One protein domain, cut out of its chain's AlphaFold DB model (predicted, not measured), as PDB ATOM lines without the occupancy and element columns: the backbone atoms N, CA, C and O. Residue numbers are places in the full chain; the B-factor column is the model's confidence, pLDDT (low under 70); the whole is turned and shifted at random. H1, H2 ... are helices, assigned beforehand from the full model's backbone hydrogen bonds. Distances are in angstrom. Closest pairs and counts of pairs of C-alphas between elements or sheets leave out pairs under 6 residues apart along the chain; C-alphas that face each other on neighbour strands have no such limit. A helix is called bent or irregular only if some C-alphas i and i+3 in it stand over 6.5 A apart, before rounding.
ATOM      1  N   LEU A  21     179.207 210.397 266.540       89.44
ATOM      2  CA  LEU A  21     179.051 211.482 265.566       89.44
ATOM      3  C   LEU A  21     177.582 211.831 265.307       89.44
ATOM      4  O   LEU A  21     177.231 213.009 265.211       89.44
ATOM      5  N   ALA A  22     176.705 210.827 265.237       92.19
ATOM      6  CA  ALA A  22     175.268 211.045 265.082       92.19
ATOM      7  C   ALA A  22     174.670 211.749 266.309       92.19
ATOM      8  O   ALA A  22     173.913 212.714 266.158       92.19
ATOM      9  N   VAL A  23     175.040 211.306 267.517       92.56
ATOM     10  CA  VAL A  23     174.641 211.957 268.775       92.56
ATOM     11  C   VAL A  23     175.121 213.399 268.794       92.56
ATOM     12  O   VAL A  23     174.333 214.296 269.085       92.56
ATOM     13  N   ARG A  24     176.382 213.628 268.430       92.50
ATOM     14  CA  ARG A  24     177.022 214.938 268.434       92.50
ATOM     15  C   ARG A  24     176.334 215.909 267.484       92.50
ATOM     16  O   ARG A  24     175.912 216.978 267.914       92.50
ATOM     17  N   LYS A  25     176.146 215.522 266.221       94.62
ATOM     18  CA  LYS A  25     175.447 216.343 265.224       94.62
ATOM     19  C   LYS A  25     174.036 216.701 265.688       94.62
ATOM     20  O   LYS A  25     173.673 217.874 265.715       94.62
ATOM     21  N   THR A  26     173.280 215.698 266.136       96.31
ATOM     22  CA  THR A  26     171.905 215.905 266.609       96.31
ATOM     23  C   THR A  26     171.863 216.800 267.840       96.31
ATOM     24  O   THR A  26     170.975 217.636 267.958       96.31
ATOM     25  N   ARG A  27     172.833 216.669 268.750       95.94
ATOM     26  CA  ARG A  27     172.960 217.512 269.938       95.94
ATOM     27  C   ARG A  27     173.166 218.978 269.565       95.94
ATOM     28  O   ARG A  27     172.470 219.825 270.117       95.94
ATOM     29  N   LEU A  28     174.066 219.280 268.627       96.31
ATOM     30  CA  LEU A  28     174.303 220.656 268.181       96.31
ATOM     31  C   LEU A  28     173.060 221.256 267.514       96.31
ATOM     32  O   LEU A  28     172.639 222.352 267.881       96.31
ATOM     33  N   ASP A  29     172.424 220.517 266.603       96.19
ATOM     34  CA  ASP A  29     171.190 220.959 265.938       96.19
ATOM     35  C   ASP A  29     170.048 221.164 266.941       96.19
ATOM     36  O   ASP A  29     169.328 222.163 266.894       96.19
ATOM     37  N   TRP A  30     169.938 220.278 267.929       97.25
ATOM     38  CA  TRP A  30     168.977 220.409 269.013       97.25
ATOM     39  C   TRP A  30     169.221 221.656 269.868       97.25
ATOM     40  O   TRP A  30     168.262 222.370 270.175       97.25
ATOM     41  N   ILE A  31     170.476 221.971 270.219       97.25
ATOM     42  CA  ILE A  31     170.804 223.185 270.986       97.25
ATOM     43  C   ILE A  31     170.370 224.427 270.206       97.25
ATOM     44  O   ILE A  31     169.733 225.305 270.793       97.25
ATOM     45  N   ARG A  32     170.640 224.485 268.893       96.12
ATOM     46  CA  ARG A  32     170.229 225.609 268.028       96.12
ATOM     47  C   ARG A  32     168.721 225.858 268.078       96.12
ATOM     48  O   ARG A  32     168.295 227.008 268.050       96.12
ATOM     49  N   CYS A  33     167.915 224.804 268.190       95.25
ATOM     50  CA  CYS A  33     166.459 224.922 268.256       95.25
ATOM     51  C   CYS A  33     165.919 225.203 269.666       95.25
ATOM     52  O   CYS A  33     164.962 225.966 269.818       95.25
ATOM     53  N   VAL A  34     166.473 224.562 270.699       95.38
ATOM     54  CA  VAL A  34     165.881 224.552 272.047       95.38
ATOM     55  C   VAL A  34     166.438 225.642 272.951       95.38
ATOM     56  O   VAL A  34     165.664 226.275 273.670       95.38
ATOM     57  N   ALA A  35     167.743 225.918 272.902       95.88
ATOM     58  CA  ALA A  35     168.353 226.920 273.773       95.88
ATOM     59  C   ALA A  35     167.675 228.305 273.662       95.88
ATOM     60  O   ALA A  35     167.325 228.865 274.703       95.88
ATOM     61  N   PRO A  36     167.345 228.832 272.463       95.69
ATOM     62  CA  PRO A  36     166.658 230.123 272.360       95.69
ATOM     63  C   PRO A  36     165.265 230.137 273.008       95.69
ATOM     64  O   PRO A  36     164.844 231.152 273.563       95.69
ATOM     65  N   GLN A  37     164.539 229.012 272.992       94.38
ATOM     66  CA  GLN A  37     163.211 228.914 273.613       94.38
ATOM     67  C   GLN A  37     163.285 229.032 275.141       94.38
ATOM     68  O   GLN A  37     162.382 229.619 275.751       94.38
ATOM     69  N   LEU A  38     164.384 228.533 275.714       92.31
ATOM     70  CA  LEU A  38     164.756 228.629 277.125       92.31
ATOM     71  C   LEU A  38     165.377 229.989 277.500       92.31
ATOM     72  O   LEU A  38     165.693 230.217 278.660       92.31
ATOM     73  N   GLY A  39     165.554 230.906 276.541       94.75
ATOM     74  CA  GLY A  39     166.252 232.174 276.777       94.75
ATOM     75  C   GLY A  39     167.765 232.009 276.949       94.75
ATOM     76  O   GLY A  39     168.408 232.857 277.563       94.75
ATOM     77  N   MET A  40     168.328 230.917 276.425       96.62
ATOM     78  CA  MET A  40     169.750 230.606 276.484       96.62
ATOM     79  C   MET A  40     170.472 231.003 275.188       96.62
ATOM     80  O   MET A  40     169.917 230.943 274.088       96.62
ATOM     81  N   ASP A  41     171.744 231.368 275.318       97.50
ATOM     82  CA  ASP A  41     172.636 231.708 274.219       97.50
ATOM     83  C   ASP A  41     173.168 230.429 273.559       97.50
ATOM     84  O   ASP A  41     174.149 229.822 273.998       97.50
ATOM     85  N   SER A  42     172.489 230.009 272.490       97.25
ATOM     86  CA  SER A  42     172.872 228.824 271.714       97.25
ATOM     87  C   SER A  42     174.309 228.880 271.182       97.25
ATOM     88  O   SER A  42     174.960 227.839 271.125       97.25
ATOM     89  N   GLN A  43     174.833 230.069 270.856       96.75
ATOM     90  CA  GLN A  43     176.179 230.198 270.301       96.75
ATOM     91  C   GLN A  43     177.229 229.878 271.357       96.75
ATOM     92  O   GLN A  43     178.113 229.057 271.113       96.75
ATOM     93  N   LYS A  44     177.088 230.446 272.562       97.25
ATOM     94  CA  LYS A  44     177.982 230.134 273.690       97.25
ATOM     95  C   LYS A  44     177.931 228.654 274.059       97.25
ATOM     96  O   LYS A  44     178.972 228.058 274.309       97.25
ATOM     97  N   LEU A  45     176.741 228.049 274.057       97.62
ATOM     98  CA  LEU A  45     176.577 226.627 274.373       97.62
ATOM     99  C   LEU A  45     177.271 225.716 273.361       97.62
ATOM    100  O   LEU A  45     177.993 224.806 273.758       97.62
ATOM    101  N   ILE A  46     177.078 225.964 272.065       97.44
ATOM    102  CA  ILE A  46     177.678 225.149 271.003       97.44
ATOM    103  C   ILE A  46     179.189 225.349 270.964       97.44
ATOM    104  O   ILE A  46     179.926 224.371 270.837       97.44
ATOM    105  N   LEU A  47     179.664 226.584 271.135       96.44
ATOM    106  CA  LEU A  47     181.091 226.869 271.226       96.44
ATOM    107  C   LEU A  47     181.719 226.151 272.429       96.44
ATOM    108  O   LEU A  47     182.716 225.452 272.262       96.44
ATOM    109  N   HIS A  48     181.104 226.235 273.615       95.75
ATOM    110  CA  HIS A  48     181.554 225.493 274.795       95.75
ATOM    111  C   HIS A  48     181.617 223.989 274.533       95.75
ATOM    112  O   HIS A  48     182.638 223.346 274.779       95.75
ATOM    113  N   GLU A  49     180.524 223.416 274.028       94.38
ATOM    114  CA  GLU A  49     180.445 221.992 273.742       94.38
ATOM    115  C   GLU A  49     181.490 221.570 272.701       94.38
ATOM    116  O   GLU A  49     182.031 220.478 272.794       94.38
ATOM    117  N   THR A  50     181.777 222.394 271.691       94.44
ATOM    118  CA  THR A  50     182.792 222.105 270.656       94.44
ATOM    119  C   THR A  50     184.193 222.068 271.251       94.44
ATOM    120  O   THR A  50     184.942 221.112 271.046       94.44
ATOM    121  N   LEU A  51     184.539 223.079 272.048       93.19
ATOM    122  CA  LEU A  51     185.854 223.175 272.674       93.19
ATOM    123  C   LEU A  51     186.075 222.070 273.708       93.19
ATOM    124  O   LEU A  51     187.129 221.437 273.720       93.19
ATOM    125  N   THR A  52     185.074 221.794 274.544       90.38
ATOM    126  CA  THR A  52     185.159 220.716 275.538       90.38
ATOM    127  C   THR A  52     185.175 219.333 274.910       90.38
ATOM    128  O   THR A  52     185.816 218.455 275.474       90.38
ATOM    129  N   ASN A  53     184.562 219.136 273.740       88.94
ATOM    130  CA  ASN A  53     184.700 217.889 272.995       88.94
ATOM    131  C   ASN A  53     186.160 217.665 272.563       88.94
ATOM    132  O   ASN A  53     186.760 216.649 272.895       88.94
ATOM    133  N   ILE A  54     186.782 218.675 271.944       89.38
ATOM    134  CA  ILE A  54     188.189 218.607 271.515       89.38
ATOM    135  C   ILE A  54     189.146 218.426 272.708       89.38
ATOM    136  O   ILE A  54     190.127 217.689 272.618       89.38
ATOM    137  N   VAL A  55     188.889 219.108 273.831       88.69
ATOM    138  CA  VAL A  55     189.739 219.048 275.035       88.69
ATOM    139  C   VAL A  55     189.509 217.769 275.855       88.69
ATOM    140  O   VAL A  55     190.442 217.269 276.496       88.69
ATOM    141  N   GLY A  56     188.271 217.277 275.867       76.81
ATOM    142  CA  GLY A  56     187.779 216.166 276.681       76.81
ATOM    143  C   GLY A  56     187.907 214.794 276.027       76.81
ATOM    144  O   GLY A  56     187.860 213.799 276.748       76.81
ATOM    145  N   ASP A  57     188.119 214.737 274.712       66.19
ATOM    146  CA  ASP A  57     188.583 213.544 274.013       66.19
ATOM    147  C   ASP A  57     189.871 213.049 274.710       66.19
ATOM    148  O   ASP A  57     190.936 213.661 274.630       66.19
ATOM    149  N   ASP A  58     189.758 211.995 275.519       59.72
ATOM    150  CA  ASP A  58     190.876 211.443 276.285       59.72
ATOM    151  C   ASP A  58     191.660 210.430 275.440       59.72
ATOM    152  O   ASP A  58     191.111 209.781 274.541       59.72
ATOM    153  N   ASP A  59     192.936 210.234 275.788       57.72
ATOM    154  CA  ASP A  59     193.842 209.255 275.178       57.72
ATOM    155  C   ASP A  59     193.187 207.858 275.118       57.72
ATOM    156  O   ASP A  59     193.400 207.091 274.189       57.72
ATOM    157  N   VAL A  60     192.325 207.528 276.082       57.34
ATOM    158  CA  VAL A  60     191.675 206.216 276.175       57.34
ATOM    159  C   VAL A  60     190.490 206.055 275.216       57.34
ATOM    160  O   VAL A  60     190.272 204.946 274.725       57.34
ATOM    161  N   PHE A  61     189.713 207.115 274.971       57.84
ATOM    162  CA  PHE A  61     188.444 207.022 274.239       57.84
ATOM    163  C   PHE A  61     188.658 206.961 272.725       57.84
ATOM    164  O   PHE A  61     188.098 206.089 272.066       57.84
ATOM    165  N   LEU A  62     189.527 207.823 272.191       64.19
ATOM    166  CA  LEU A  62     189.860 207.829 270.764       64.19
ATOM    167  C   LEU A  62     190.959 206.827 270.397       64.19
ATOM    168  O   LEU A  62     190.939 206.285 269.297       64.19
ATOM    169  N   TRP A  63     191.917 206.569 271.293       63.44
ATOM    170  CA  TRP A  63     193.171 205.896 270.923       63.44
ATOM    171  C   TRP A  63     193.354 204.511 271.540       63.44
ATOM    172  O   TRP A  63     194.313 203.817 271.201       63.44
ATOM    173  N   GLY A  64     192.408 204.067 272.374       53.81
ATOM    174  CA  GLY A  64     192.466 202.768 273.035       53.81
ATOM    175  C   GLY A  64     193.558 202.713 274.107       53.81
ATOM    176  O   GLY A  64     194.484 203.520 274.163       53.81
ATOM    177  N   ARG A  65     193.459 201.755 275.033       52.00
ATOM    178  CA  ARG A  65     194.467 201.598 276.093       52.00
ATOM    179  C   ARG A  65     195.777 201.044 275.511       52.00
ATOM    180  O   ARG A  65     195.942 199.835 275.443       52.00
ATOM    181  N   ASN A  66     196.714 201.931 275.173       50.31
ATOM    182  CA  ASN A  66     198.174 201.734 275.148       50.31
ATOM    183  C   ASN A  66     198.780 200.571 274.328       50.31
ATOM    184  O   ASN A  66     199.970 200.301 274.490       50.31
ATOM    185  N   PHE A  67     198.045 199.919 273.424       57.28
ATOM    186  CA  PHE A  67     198.621 198.942 272.495       57.28
ATOM    187  C   PHE A  67     198.232 199.281 271.063       57.28
ATOM    188  O   PHE A  67     197.057 199.485 270.764       57.28
ATOM    189  N   PHE A  68     199.240 199.360 270.193       72.69
ATOM    190  CA  PHE A  68     199.024 199.520 268.767       72.69
ATOM    191  C   PHE A  68     198.369 198.253 268.202       72.69
ATOM    192  O   PHE A  68     198.937 197.165 268.279       72.69
ATOM    193  N   ASP A  69     197.178 198.422 267.636       82.62
ATOM    194  CA  ASP A  69     196.430 197.420 266.881       82.62
ATOM    195  C   ASP A  69     195.962 198.090 265.586       82.62
ATOM    196  O   ASP A  69     195.323 199.140 265.633       82.62
ATOM    197  N   ALA A  70     196.330 197.534 264.428       83.38
ATOM    198  CA  ALA A  70     196.145 198.211 263.143       83.38
ATOM    199  C   ALA A  70     194.660 198.396 262.776       83.38
ATOM    200  O   ALA A  70     194.276 199.457 262.282       83.38
ATOM    201  N   ASP A  71     193.812 197.406 263.066       84.62
ATOM    202  CA  ASP A  71     192.374 197.483 262.791       84.62
ATOM    203  C   ASP A  71     191.698 198.522 263.690       84.62
ATOM    204  O   ASP A  71     190.863 199.317 263.245       84.62
ATOM    205  N   PHE A  72     192.070 198.552 264.968       84.56
ATOM    206  CA  PHE A  72     191.637 199.583 265.896       84.56
ATOM    207  C   PHE A  72     192.129 200.969 265.469       84.56
ATOM    208  O   PHE A  72     191.323 201.895 265.423       84.56
ATOM    209  N   ALA A  73     193.403 201.112 265.103       86.62
ATOM    210  CA  ALA A  73     193.983 202.378 264.672       86.62
ATOM    211  C   ALA A  73     193.261 202.931 263.435       86.62
ATOM    212  O   ALA A  73     192.926 204.112 263.388       86.62
ATOM    213  N   MET A  74     192.922 202.088 262.461       88.81
ATOM    214  CA  MET A  74     192.173 202.536 261.285       88.81
ATOM    215  C   MET A  74     190.742 202.978 261.614       88.81
ATOM    216  O   MET A  74     190.272 203.961 261.039       88.81
ATOM    217  N   ARG A  75     190.062 202.323 262.566       85.75
ATOM    218  CA  ARG A  75     188.762 202.804 263.074       85.75
ATOM    219  C   ARG A  75     188.902 204.130 263.818       85.75
ATOM    220  O   ARG A  75     188.169 205.065 263.521       85.75
ATOM    221  N   ALA A  76     189.883 204.238 264.711       86.06
ATOM    222  CA  ALA A  76     190.188 205.470 265.436       86.06
ATOM    223  C   ALA A  76     190.485 206.639 264.482       86.06
ATOM    224  O   ALA A  76     190.037 207.759 264.718       86.06
ATOM    225  N   LYS A  77     191.171 206.374 263.360       90.50
ATOM    226  CA  LYS A  77     191.404 207.366 262.304       90.50
ATOM    227  C   LYS A  77     190.092 207.890 261.732       90.50
ATOM    228  O   LYS A  77     189.937 209.095 261.579       90.50
ATOM    229  N   GLN A  78     189.171 206.994 261.381       89.62
ATOM    230  CA  GLN A  78     187.884 207.373 260.797       89.62
ATOM    231  C   GLN A  78     187.045 208.201 261.773       89.62
ATOM    232  O   GLN A  78     186.530 209.246 261.379       89.62
ATOM    233  N   GLU A  79     186.972 207.777 263.035       87.19
ATOM    234  CA  GLU A  79     186.265 208.512 264.090       87.19
ATOM    235  C   GLU A  79     186.871 209.906 264.288       87.19
ATOM    236  O   GLU A  79     186.163 210.906 264.180       87.19
ATOM    237  N   LEU A  80     188.197 210.004 264.456       89.00
ATOM    238  CA  LEU A  80     188.858 211.295 264.632       89.00
ATOM    239  C   LEU A  80     188.650 212.221 263.428       89.00
ATOM    240  O   LEU A  80     188.354 213.397 263.611       89.00
ATOM    241  N   LEU A  81     188.803 211.724 262.198       92.81
ATOM    242  CA  LEU A  81     188.586 212.552 261.009       92.81
ATOM    243  C   LEU A  81     187.139 213.043 260.930       92.81
ATOM    244  O   LEU A  81     186.923 214.218 260.647       92.81
ATOM    245  N   GLY A  82     186.166 212.192 261.269       92.31
ATOM    246  CA  GLY A  82     184.766 212.594 261.365       92.31
ATOM    247  C   GLY A  82     184.523 213.658 262.440       92.31
ATOM    248  O   GLY A  82     183.774 214.604 262.195       92.31
ATOM    249  N   HIS A  83     185.176 213.551 263.604       89.94
ATOM    250  CA  HIS A  83     185.098 214.563 264.665       89.94
ATOM    251  C   HIS A  83     185.651 215.897 264.167       89.94
ATOM    252  O   HIS A  83     184.980 216.922 264.253       89.94
ATOM    253  N   LEU A  84     186.865 215.882 263.615       93.06
ATOM    254  CA  LEU A  84     187.534 217.086 263.130       93.06
ATOM    255  C   LEU A  84     186.746 217.747 261.993       93.06
ATOM    256  O   LEU A  84     186.633 218.969 261.978       93.06
ATOM    257  N   ASP A  85     186.167 216.966 261.078       95.44
ATOM    258  CA  ASP A  85     185.309 217.491 260.013       95.44
ATOM    259  C   ASP A  85     184.041 218.138 260.563       95.44
ATOM    260  O   ASP A  85     183.658 219.219 260.110       95.44
ATOM    261  N   LEU A  86     183.383 217.509 261.540       95.00
ATOM    262  CA  LEU A  86     182.203 218.087 262.171       95.00
ATOM    263  C   LEU A  86     182.552 219.408 262.860       95.00
ATOM    264  O   LEU A  86     181.952 220.434 262.544       95.00
ATOM    265  N   GLU A  87     183.549 219.398 263.745       94.75
ATOM    266  CA  GLU A  87     183.880 220.570 264.554       94.75
ATOM    267  C   GLU A  87     184.443 221.712 263.699       94.75
ATOM    268  O   GLU A  87     184.063 222.860 263.902       94.75
ATOM    269  N   ALA A  88     185.256 221.431 262.672       95.25
ATOM    270  CA  ALA A  88     185.764 222.458 261.754       95.25
ATOM    271  C   ALA A  88     184.660 223.199 260.983       95.25
ATOM    272  O   ALA A  88     184.895 224.316 260.510       95.25
ATOM    273  N   ASN A  89     183.496 222.569 260.806       95.12
ATOM    274  CA  ASN A  89     182.356 223.113 260.071       95.12
ATOM    275  C   ASN A  89     181.213 223.584 260.988       95.12
ATOM    276  O   ASN A  89     180.190 224.056 260.487       95.12
ATOM    277  N   THR A  90     181.385 223.507 262.309       95.56
ATOM    278  CA  THR A  90     180.496 224.158 263.275       95.56
ATOM    279  C   THR A  90     180.563 225.678 263.071       95.56
ATOM    280  O   THR A  90     181.638 226.263 262.997       95.56
ATOM    281  N   VAL A  91     179.414 226.343 262.937       93.56
ATOM    282  CA  VAL A  91     179.351 227.777 262.573       93.56
ATOM    283  C   VAL A  91     179.782 228.681 263.734       93.56
ATOM    284  O   VAL A  91     180.235 229.801 263.528       93.56
ATOM    285  N   GLU A  92     179.635 228.190 264.959       94.56
ATOM    286  CA  GLU A  92     179.856 228.927 266.200       94.56
ATOM    287  C   GLU A  92     181.332 228.981 266.628       94.56
ATOM    288  O   GLU A  92     181.672 229.747 267.529       94.56
ATOM    289  N   ILE A  93     182.220 228.204 265.997       93.25
ATOM    290  CA  ILE A  93     183.664 228.328 266.229       93.25
ATOM    291  C   ILE A  93     184.267 229.460 265.397       93.25
ATOM    292  O   ILE A  93     183.825 229.760 264.288       93.25
ATOM    293  N   THR A  94     185.314 230.098 265.922       91.50
ATOM    294  CA  THR A  94     185.964 231.204 265.211       91.50
ATOM    295  C   THR A  94     186.726 230.703 263.974       91.50
ATOM    296  O   THR A  94     187.158 229.544 263.935       91.50
ATOM    297  N   PRO A  95     186.954 231.563 262.963       93.38
ATOM    298  CA  PRO A  95     187.736 231.194 261.784       93.38
ATOM    299  C   PRO A  95     189.132 230.654 262.116       93.38
ATOM    300  O   PRO A  95     189.563 229.682 261.500       93.38
ATOM    301  N   ASP A  96     189.805 231.225 263.119       92.12
ATOM    302  CA  ASP A  96     191.142 230.793 263.545       92.12
ATOM    303  C   ASP A  96     191.119 229.384 264.153       92.12
ATOM    304  O   ASP A  96     191.971 228.546 263.851       92.12
ATOM    305  N   MET A  97     190.099 229.084 264.961       94.19
ATOM    306  CA  MET A  97     189.890 227.748 265.520       94.19
ATOM    307  C   MET A  97     189.555 226.732 264.425       94.19
ATOM    308  O   MET A  97     190.146 225.656 264.380       94.19
ATOM    309  N   SER A  98     188.661 227.094 263.500       95.44
ATOM    310  CA  SER A  98     188.299 226.261 262.345       95.44
ATOM    311  C   SER A  98     189.518 225.973 261.469       95.44
ATOM    312  O   SER A  98     189.745 224.831 261.065       95.44
ATOM    313  N   HIS A  99     190.359 226.982 261.227       95.69
ATOM    314  CA  HIS A  99     191.623 226.819 260.521       95.69
ATOM    315  C   HIS A  99     192.534 225.822 261.240       95.69
ATOM    316  O   HIS A  99     192.996 224.869 260.612       95.69
ATOM    317  N   LYS A 100     192.710 225.962 262.562       95.38
ATOM    318  CA  LYS A 100     193.544 225.051 263.352       95.38
ATOM    319  C   LYS A 100     193.063 223.597 263.299       95.38
ATOM    320  O   LYS A 100     193.883 222.688 263.167       95.38
ATOM    321  N   ILE A 101     191.751 223.371 263.371       96.00
ATOM    322  CA  ILE A 101     191.159 222.027 263.269       96.00
ATOM    323  C   ILE A 101     191.420 221.440 261.874       96.00
ATOM    324  O   ILE A 101     191.838 220.288 261.761       96.00
ATOM    325  N   ARG A 102     191.262 222.237 260.807       97.31
ATOM    326  CA  ARG A 102     191.540 221.800 259.425       97.31
ATOM    327  C   ARG A 102     193.015 221.490 259.179       97.31
ATOM    328  O   ARG A 102     193.315 220.531 258.474       97.31
ATOM    329  N   GLU A 103     193.942 222.260 259.748       96.81
ATOM    330  CA  GLU A 103     195.378 221.944 259.684       96.81
ATOM    331  C   GLU A 103     195.663 220.547 260.247       96.81
ATOM    332  O   GLU A 103     196.376 219.751 259.635       96.81
ATOM    333  N   VAL A 104     195.074 220.242 261.404       95.19
ATOM    334  CA  VAL A 104     195.249 218.965 262.105       95.19
ATOM    335  C   VAL A 104     194.585 217.826 261.342       95.19
ATOM    336  O   VAL A 104     195.216 216.788 261.157       95.19
ATOM    337  N   HIS A 105     193.367 218.030 260.833       96.12
ATOM    338  CA  HIS A 105     192.682 217.070 259.963       96.12
ATOM    339  C   HIS A 105     193.540 216.701 258.749       96.12
ATOM    340  O   HIS A 105     193.813 215.522 258.509       96.12
ATOM    341  N   ASN A 106     194.064 217.701 258.038       96.94
ATOM    342  CA  ASN A 106     194.933 217.492 256.882       96.94
ATOM    343  C   ASN A 106     196.224 216.751 257.258       96.94
ATOM    344  O   ASN A 106     196.624 215.817 256.566       96.94
ATOM    345  N   ALA A 107     196.866 217.126 258.366       96.25
ATOM    346  CA  ALA A 107     198.090 216.473 258.822       96.25
ATOM    347  C   ALA A 107     197.857 215.006 259.214       96.25
ATOM    348  O   ALA A 107     198.680 214.143 258.915       96.25
ATOM    349  N   VAL A 108     196.736 214.714 259.870       93.50
ATOM    350  CA  VAL A 108     196.379 213.378 260.351       93.50
ATOM    351  C   VAL A 108     195.893 212.463 259.223       93.50
ATOM    352  O   VAL A 108     196.234 211.276 259.203       93.50
ATOM    353  N   SER A 109     195.105 212.986 258.281       95.56
ATOM    354  CA  SER A 109     194.532 212.207 257.176       95.56
ATOM    355  C   SER A 109     195.601 211.609 256.257       95.56
ATOM    356  O   SER A 109     195.415 210.500 255.750       95.56
ATOM    357  N   GLN A 110     196.742 212.288 256.118       95.75
ATOM    358  CA  GLN A 110     197.886 211.864 255.305       95.75
ATOM    359  C   GLN A 110     198.717 210.727 255.921       95.75
ATOM    360  O   GLN A 110     199.520 210.119 255.218       95.75
ATOM    361  N   LEU A 111     198.548 210.435 257.213       94.56
ATOM    362  CA  LEU A 111     199.310 209.393 257.905       94.56
ATOM    363  C   LEU A 111     198.678 208.013 257.682       94.56
ATOM    364  O   LEU A 111     197.457 207.858 257.745       94.56
ATOM    365  N   ASP A 112     199.498 206.992 257.468       93.81
ATOM    366  CA  ASP A 112     199.086 205.590 257.465       93.81
ATOM    367  C   ASP A 112     199.051 205.055 258.898       93.81
ATOM    368  O   ASP A 112     200.069 204.687 259.476       93.81
ATOM    369  N   TRP A 113     197.856 205.008 259.483       90.00
ATOM    370  CA  TRP A 113     197.667 204.575 260.865       90.00
ATOM    371  C   TRP A 113     197.815 203.060 261.049       90.00
ATOM    372  O   TRP A 113     197.766 202.597 262.182       90.00
ATOM    373  N   SER A 114     198.032 202.286 259.978       89.19
ATOM    374  CA  SER A 114     198.424 200.874 260.087       89.19
ATOM    375  C   SER A 114     199.905 200.686 260.446       89.19
ATOM    376  O   SER A 114     200.332 199.564 260.714       89.19
ATOM    377  N   GLN A 115     200.678 201.776 260.506       91.31
ATOM    378  CA  GLN A 115     202.062 201.794 260.974       91.31
ATOM    379  C   GLN A 115     202.143 202.455 262.356       91.31
ATOM    380  O   GLN A 115     201.626 203.555 262.567       91.31
ATOM    381  N   GLU A 116     202.815 201.806 263.310       89.94
ATOM    382  CA  GLU A 116     202.887 202.266 264.703       89.94
ATOM    383  C   GLU A 116     203.545 203.651 264.848       89.94
ATOM    384  O   GLU A 116     203.110 204.480 265.650       89.94
ATOM    385  N   ASP A 117     204.594 203.925 264.076       93.31
ATOM    386  CA  ASP A 117     205.312 205.201 264.076       93.31
ATOM    387  C   ASP A 117     204.433 206.354 263.567       93.31
ATOM    388  O   ASP A 117     204.400 207.436 264.164       93.31
ATOM    389  N   GLN A 118     203.662 206.112 262.510       93.62
ATOM    390  CA  GLN A 118     202.719 207.080 261.959       93.62
ATOM    391  C   GLN A 118     201.487 207.266 262.849       93.62
ATOM    392  O   GLN A 118     201.040 208.400 263.026       93.62
ATOM    393  N   PHE A 119     200.988 206.202 263.483       89.50
ATOM    394  CA  PHE A 119     199.955 206.291 264.516       89.50
ATOM    395  C   PHE A 119     200.416 207.171 265.687       89.50
ATOM    396  O   PHE A 119     199.735 208.128 266.053       89.50
ATOM    397  N   LYS A 120     201.623 206.933 266.222       88.31
ATOM    398  CA  LYS A 120     202.216 207.776 267.279       88.31
ATOM    399  C   LYS A 120     202.345 209.233 266.844       88.31
ATOM    400  O   LYS A 120     202.036 210.132 267.623       88.31
ATOM    401  N   LYS A 121     202.748 209.479 265.594       92.31
ATOM    402  CA  LYS A 121     202.807 210.833 265.031       92.31
ATOM    403  C   LYS A 121     201.426 211.491 264.990       92.31
ATOM    404  O   LYS A 121     201.316 212.659 265.358       92.31
ATOM    405  N   ALA A 122     200.382 210.763 264.598       91.06
ATOM    406  CA  ALA A 122     199.013 211.273 264.590       91.06
ATOM    407  C   ALA A 122     198.541 211.663 265.999       91.06
ATOM    408  O   ALA A 122     198.017 212.762 266.183       91.06
ATOM    409  N   VAL A 123     198.824 210.819 266.999       88.19
ATOM    410  CA  VAL A 123     198.554 211.112 268.417       88.19
ATOM    411  C   VAL A 123     199.256 212.401 268.848       88.19
ATOM    412  O   VAL A 123     198.639 213.256 269.475       88.19
ATOM    413  N   THR A 124     200.535 212.587 268.497       90.75
ATOM    414  CA  THR A 124     201.275 213.817 268.825       90.75
ATOM    415  C   THR A 124     200.651 215.061 268.187       90.75
ATOM    416  O   THR A 124     200.509 216.083 268.859       90.75
ATOM    417  N   VAL A 125     200.256 214.984 266.912       92.56
ATOM    418  CA  VAL A 125     199.607 216.102 266.204       92.56
ATOM    419  C   VAL A 125     198.274 216.462 266.865       92.56
ATOM    420  O   VAL A 125     198.018 217.637 267.129       92.56
ATOM    421  N   TRP A 126     197.450 215.466 267.196       89.06
ATOM    422  CA  TRP A 126     196.182 215.689 267.886       89.06
ATOM    423  C   TRP A 126     196.377 216.262 269.301       89.06
ATOM    424  O   TRP A 126     195.716 217.238 269.653       89.06
ATOM    425  N   LYS A 127     197.342 215.754 270.085       88.88
ATOM    426  CA  LYS A 127     197.668 216.304 271.416       88.88
ATOM    427  C   LYS A 127     198.057 217.777 271.350       88.88
ATOM    428  O   LYS A 127     197.588 218.567 272.160       88.88
ATOM    429  N   SER A 128     198.831 218.172 270.339       90.94
ATOM    430  CA  SER A 128     199.178 219.580 270.129       90.94
ATOM    431  C   SER A 128     197.946 220.462 269.888       90.94
ATOM    432  O   SER A 128     197.898 221.589 270.379       90.94
ATOM    433  N   MET A 129     196.938 219.961 269.166       92.31
ATOM    434  CA  MET A 129     195.665 220.662 268.983       92.31
ATOM    435  C   MET A 129     194.893 220.777 270.300       92.31
ATOM    436  O   MET A 129     194.419 221.857 270.647       92.31
ATOM    437  N   ARG A 130     194.796 219.673 271.044       90.88
ATOM    438  CA  ARG A 130     194.131 219.619 272.346       90.88
ATOM    439  C   ARG A 130     194.741 220.620 273.327       90.88
ATOM    440  O   ARG A 130     194.013 221.407 273.928       90.88
ATOM    441  N   ASP A 131     196.068 220.641 273.432       91.31
ATOM    442  CA  ASP A 131     196.802 221.572 274.292       91.31
ATOM    443  C   ASP A 131     196.607 223.025 273.847       91.31
ATOM    444  O   ASP A 131     196.432 223.910 274.682       91.31
ATOM    445  N   PHE A 132     196.576 223.280 272.535       92.62
ATOM    446  CA  PHE A 132     196.249 224.601 272.004       92.62
ATOM    447  C   PHE A 132     194.869 225.069 272.482       92.62
ATOM    448  O   PHE A 132     194.770 226.148 273.063       92.62
ATOM    449  N   PHE A 133     193.818 224.264 272.298       93.88
ATOM    450  CA  PHE A 133     192.463 224.644 272.704       93.88
ATOM    451  C   PHE A 133     192.303 224.755 274.215       93.88
ATOM    452  O   PHE A 133     191.658 225.687 274.691       93.88
ATOM    453  N   LYS A 134     192.952 223.870 274.973       93.06
ATOM    454  CA  LYS A 134     193.005 223.969 276.430       93.06
ATOM    455  C   LYS A 134     193.620 225.301 276.869       93.06
ATOM    456  O   LYS A 134     193.019 226.014 277.666       93.06
ATOM    457  N   ASN A 135     194.750 225.688 276.278       93.38
ATOM    458  CA  ASN A 135     195.384 226.975 276.556       93.38
ATOM    459  C   ASN A 135     194.492 228.157 276.156       93.38
ATOM    460  O   ASN A 135     194.429 229.135 276.896       93.38
ATOM    461  N   GLN A 136     193.785 228.088 275.022       93.06
ATOM    462  CA  GLN A 136     192.824 229.128 274.627       93.06
ATOM    463  C   GLN A 136     191.725 229.280 275.687       93.06
ATOM    464  O   GLN A 136     191.507 230.382 276.181       93.06
ATOM    465  N   MET A 137     191.101 228.181 276.118       92.75
ATOM    466  CA  MET A 137     190.072 228.202 277.167       92.75
ATOM    467  C   MET A 137     190.597 228.727 278.515       92.75
ATOM    468  O   MET A 137     189.865 229.370 279.263       92.75
ATOM    469  N   GLU A 138     191.867 228.480 278.836       92.44
ATOM    470  CA  GLU A 138     192.507 228.941 280.075       92.44
ATOM    471  C   GLU A 138     193.026 230.385 280.014       92.44
ATOM    472  O   GLU A 138     193.282 230.981 281.065       92.44
ATOM    473  N   SER A 139     193.188 230.977 278.832       93.69
ATOM    474  CA  SER A 139     193.804 232.303 278.674       93.69
ATOM    475  C   SER A 139     192.859 233.369 278.128       93.69
ATOM    476  O   SER A 139     192.985 234.524 278.534       93.69
ATOM    477  N   ASP A 140     191.886 233.001 277.295       95.12
ATOM    478  CA  ASP A 140     190.914 233.925 276.715       95.12
ATOM    479  C   ASP A 140     189.766 234.218 277.710       95.12
ATOM    480  O   ASP A 140     189.027 233.303 278.098       95.12
ATOM    481  N   PRO A 141     189.576 235.484 278.141       96.19
ATOM    482  CA  PRO A 141     188.488 235.860 279.041       96.19
ATOM    483  C   PRO A 141     187.088 235.522 278.511       96.19
ATOM    484  O   PRO A 141     186.219 235.156 279.301       96.19
ATOM    485  N   TYR A 142     186.867 235.615 277.199       94.94
ATOM    486  CA  TYR A 142     185.581 235.312 276.577       94.94
ATOM    487  C   TYR A 142     185.276 233.811 276.636       94.94
ATOM    488  O   TYR A 142     184.168 233.412 276.995       94.94
ATOM    489  N   LEU A 143     186.272 232.959 276.375       94.88
ATOM    490  CA  LEU A 143     186.097 231.505 276.470       94.88
ATOM    491  C   LEU A 143     185.885 231.038 277.916       94.88
ATOM    492  O   LEU A 143     185.102 230.116 278.158       94.88
ATOM    493  N   LYS A 144     186.510 231.704 278.893       94.62
ATOM    494  CA  LYS A 144     186.221 231.475 280.319       94.62
ATOM    495  C   LYS A 144     184.792 231.842 280.691       94.62
ATOM    496  O   LYS A 144     184.137 231.086 281.406       94.62
ATOM    497  N   GLU A 145     184.312 232.992 280.218       96.69
ATOM    498  CA  GLU A 145     182.928 233.421 280.428       96.69
ATOM    499  C   GLU A 145     181.950 232.391 279.854       96.69
ATOM    500  O   GLU A 145     180.979 232.031 280.515       96.69
ATOM    501  N   ILE A 146     182.233 231.867 278.660       96.25
ATOM    502  CA  ILE A 146     181.445 230.805 278.027       96.25
ATOM    503  C   ILE A 146     181.375 229.546 278.902       96.25
ATOM    504  O   ILE A 146     180.291 228.985 279.055       96.25
ATOM    505  N   GLY A 147     182.491 229.124 279.504       94.75
ATOM    506  CA  GLY A 147     182.510 228.008 280.458       94.75
ATOM    507  C   GLY A 147     181.604 228.257 281.665       94.75
ATOM    508  O   GLY A 147     180.705 227.466 281.940       94.75
ATOM    509  N   GLY A 148     181.758 229.410 282.324       95.94
ATOM    510  CA  GLY A 148     180.905 229.781 283.459       95.94
ATOM    511  C   GLY A 148     179.424 229.920 283.084       95.94
ATOM    512  O   GLY A 148     178.540 229.562 283.865       95.94
ATOM    513  N   TYR A 149     179.140 230.391 281.869       97.81
ATOM    514  CA  TYR A 149     177.789 230.440 281.330       97.81
ATOM    515  C   TYR A 149     177.201 229.037 281.160       97.81
ATOM    516  O   TYR A 149     176.101 228.785 281.653       97.81
ATOM    517  N   TYR A 150     177.931 228.116 280.522       96.75
ATOM    518  CA  TYR A 150     177.490 226.733 280.350       96.75
ATOM    519  C   TYR A 150     177.187 226.074 281.699       96.75
ATOM    520  O   TYR A 150     176.106 225.510 281.869       96.75
ATOM    521  N   ASP A 151     178.077 226.212 282.684       96.19
ATOM    522  CA  ASP A 151     177.877 225.660 284.027       96.19
ATOM    523  C   ASP A 151     176.569 226.148 284.662       96.19
ATOM    524  O   ASP A 151     175.835 225.356 285.256       96.19
ATOM    525  N   SER A 152     176.227 227.426 284.463       97.06
ATOM    526  CA  SER A 152     175.012 228.029 285.019       97.06
ATOM    527  C   SER A 152     173.701 227.499 284.421       97.06
ATOM    528  O   SER A 152     172.674 227.546 285.096       97.06
ATOM    529  N   VAL A 153     173.719 226.971 283.191       96.62
ATOM    530  CA  VAL A 153     172.505 226.531 282.467       96.62
ATOM    531  C   VAL A 153     172.477 225.036 282.136       96.62
ATOM    532  O   VAL A 153     171.434 224.500 281.758       96.62
ATOM    533  N   SER A 154     173.601 224.332 282.291       94.25
ATOM    534  CA  SER A 154     173.779 222.937 281.864       94.25
ATOM    535  C   SER A 154     172.759 221.976 282.479       94.25
ATOM    536  O   SER A 154     172.270 221.080 281.794       94.25
ATOM    537  N   SER A 155     172.395 222.171 283.749       93.50
ATOM    538  CA  SER A 155     171.407 221.338 284.446       93.50
ATOM    539  C   SER A 155     170.047 221.362 283.741       93.50
ATOM    540  O   SER A 155     169.497 220.312 283.405       93.50
ATOM    541  N   GLU A 156     169.538 222.557 283.437       93.38
ATOM    542  CA  GLU A 156     168.263 222.738 282.738       93.38
ATOM    543  C   GLU A 156     168.346 222.236 281.291       93.38
ATOM    544  O   GLU A 156     167.497 221.461 280.843       93.38
ATOM    545  N   LEU A 157     169.423 222.584 280.582       93.38
ATOM    546  CA  LEU A 157     169.661 222.131 279.211       93.38
ATOM    547  C   LEU A 157     169.663 220.592 279.105       93.38
ATOM    548  O   LEU A 157     169.100 220.026 278.166       93.38
ATOM    549  N   ASN A 158     170.258 219.904 280.084       92.19
ATOM    550  CA  ASN A 158     170.338 218.443 280.131       92.19
ATOM    551  C   ASN A 158     168.996 217.774 280.450       92.19
ATOM    552  O   ASN A 158     168.721 216.690 279.928       92.19
ATOM    553  N   VAL A 159     168.136 218.407 281.257       91.44
ATOM    554  CA  VAL A 159     166.764 217.921 281.484       91.44
ATOM    555  C   VAL A 159     166.010 217.865 280.159       91.44
ATOM    556  O   VAL A 159     165.466 216.817 279.804       91.44
ATOM    557  N   HIS A 160     166.038 218.949 279.381       91.81
ATOM    558  CA  HIS A 160     165.336 219.003 278.100       91.81
ATOM    559  C   HIS A 160     165.938 218.061 277.053       91.81
ATOM    560  O   HIS A 160     165.193 217.433 276.300       91.81
ATOM    561  N   TRP A 161     167.258 217.880 277.048       94.19
ATOM    562  CA  TRP A 161     167.906 216.892 276.184       94.19
ATOM    563  C   TRP A 161     167.462 215.462 276.499       94.19
ATOM    564  O   TRP A 161     167.176 214.669 275.602       94.19
ATOM    565  N   ARG A 162     167.336 215.123 277.785       91.44
ATOM    566  CA  ARG A 162     166.842 213.810 278.207       91.44
ATOM    567  C   ARG A 162     165.394 213.583 277.778       91.44
ATOM    568  O   ARG A 162     165.069 212.475 277.343       91.44
ATOM    569  N   ILE A 163     164.543 214.606 277.884       90.44
ATOM    570  CA  ILE A 163     163.157 214.550 277.397       90.44
ATOM    571  C   ILE A 163     163.152 214.271 275.895       90.44
ATOM    572  O   ILE A 163     162.463 213.349 275.464       90.44
ATOM    573  N   PHE A 164     163.967 214.988 275.116       92.31
ATOM    574  CA  PHE A 164     164.115 214.744 273.682       92.31
ATOM    575  C   PHE A 164     164.491 213.286 273.396       92.31
ATOM    576  O   PHE A 164     163.762 212.590 272.692       92.31
ATOM    577  N   LEU A 165     165.568 212.776 274.000       91.00
ATOM    578  CA  LEU A 165     166.049 211.418 273.735       91.00
ATOM    579  C   LEU A 165     165.034 210.337 274.132       91.00
ATOM    580  O   LEU A 165     164.754 209.410 273.369       91.00
ATOM    581  N   THR A 166     164.449 210.452 275.322       87.31
ATOM    582  CA  THR A 166     163.625 209.380 275.904       87.31
ATOM    583  C   THR A 166     162.142 209.501 275.570       87.31
ATOM    584  O   THR A 166     161.425 208.509 275.633       87.31
ATOM    585  N   GLY A 167     161.667 210.691 275.194       77.50
ATOM    586  CA  GLY A 167     160.239 211.008 275.108       77.50
ATOM    587  C   GLY A 167     159.530 211.050 276.468       77.50
ATOM    588  O   GLY A 167     158.323 211.266 276.514       77.50
TER     589      GLY A 167
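Overview. This is residues 21 to 167 of the 175 residues of an uncharacterized protein of Candidatus Woesebacteria bacterium RBG_16_34_12 (UniProt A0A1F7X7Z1). Helices H2, H4, H5 and H6 form an up-and-down bundle, each running against the one before it; H4, H5 and H6 lie side by side, while H2 packs on H6 with residues 51 to 55 alone. At one end H1 folds back on H2, and the bent H7 turns a corner from H6, its arm H7a crossing H2 and H7b coming near H1. The printed part has 147 residues with seven named helices, H1 to H7, and no named strand: all helix. It is compact, with a radius of gyration of the C-alphas of 16.4 A, spanning 49 by 37 by 23 A.

Arrangement. H7, residues 141 to 166, was assigned as one helix by its hydrogen bonds but is bent: C-alphas 152 and 155 are 7.6 A apart, and arms H7a, 141 to 152, and H7b, 155 to 166, stand at a steep tilt of 63 degrees. H7a is about perpendicular, at 82 degrees, to H2, residues 42 to 56, and touches it; the closest C-alphas, of Lys 44 and Ile 146, are 5.6 A apart. H6, residues 116 to 139, touches H7a only at the corner, C-alphas 137 and 143 being closest at 5.2 A. H5, residues 95 to 109, forms hairpins with H6, at 12 degrees, and with H4, residues 70 to 88, at 19 degrees. H1, residues 21 to 38, and H2 form another hairpin, at 32 degrees. H3, residues 59 to 63, touches H4, closest at C-alphas 62 and 76, 5.8 A. Every O i to N i+4 pair is within hydrogen-bond range in these helices and arms except H1, with 12 of 14.

Along the chain. H1 begins at C-alpha 21 (179.051, 211.482, 265.566) and has a kink of 36 degrees near residue 32; it is only just irregular, C-alphas 33 and 36 being 6.6 A apart. H6 spans 34.3 A and H4 26.4 A. H7b ends at C-alpha 166 (163.625, 209.380, 275.904).

Size, cuts and confidence. The farthest C-alphas, of Gly 39 and Gln 115, are 49.5 A apart. The printed part has no cut and no long link. Residues 57 to 67 have pLDDT under 70.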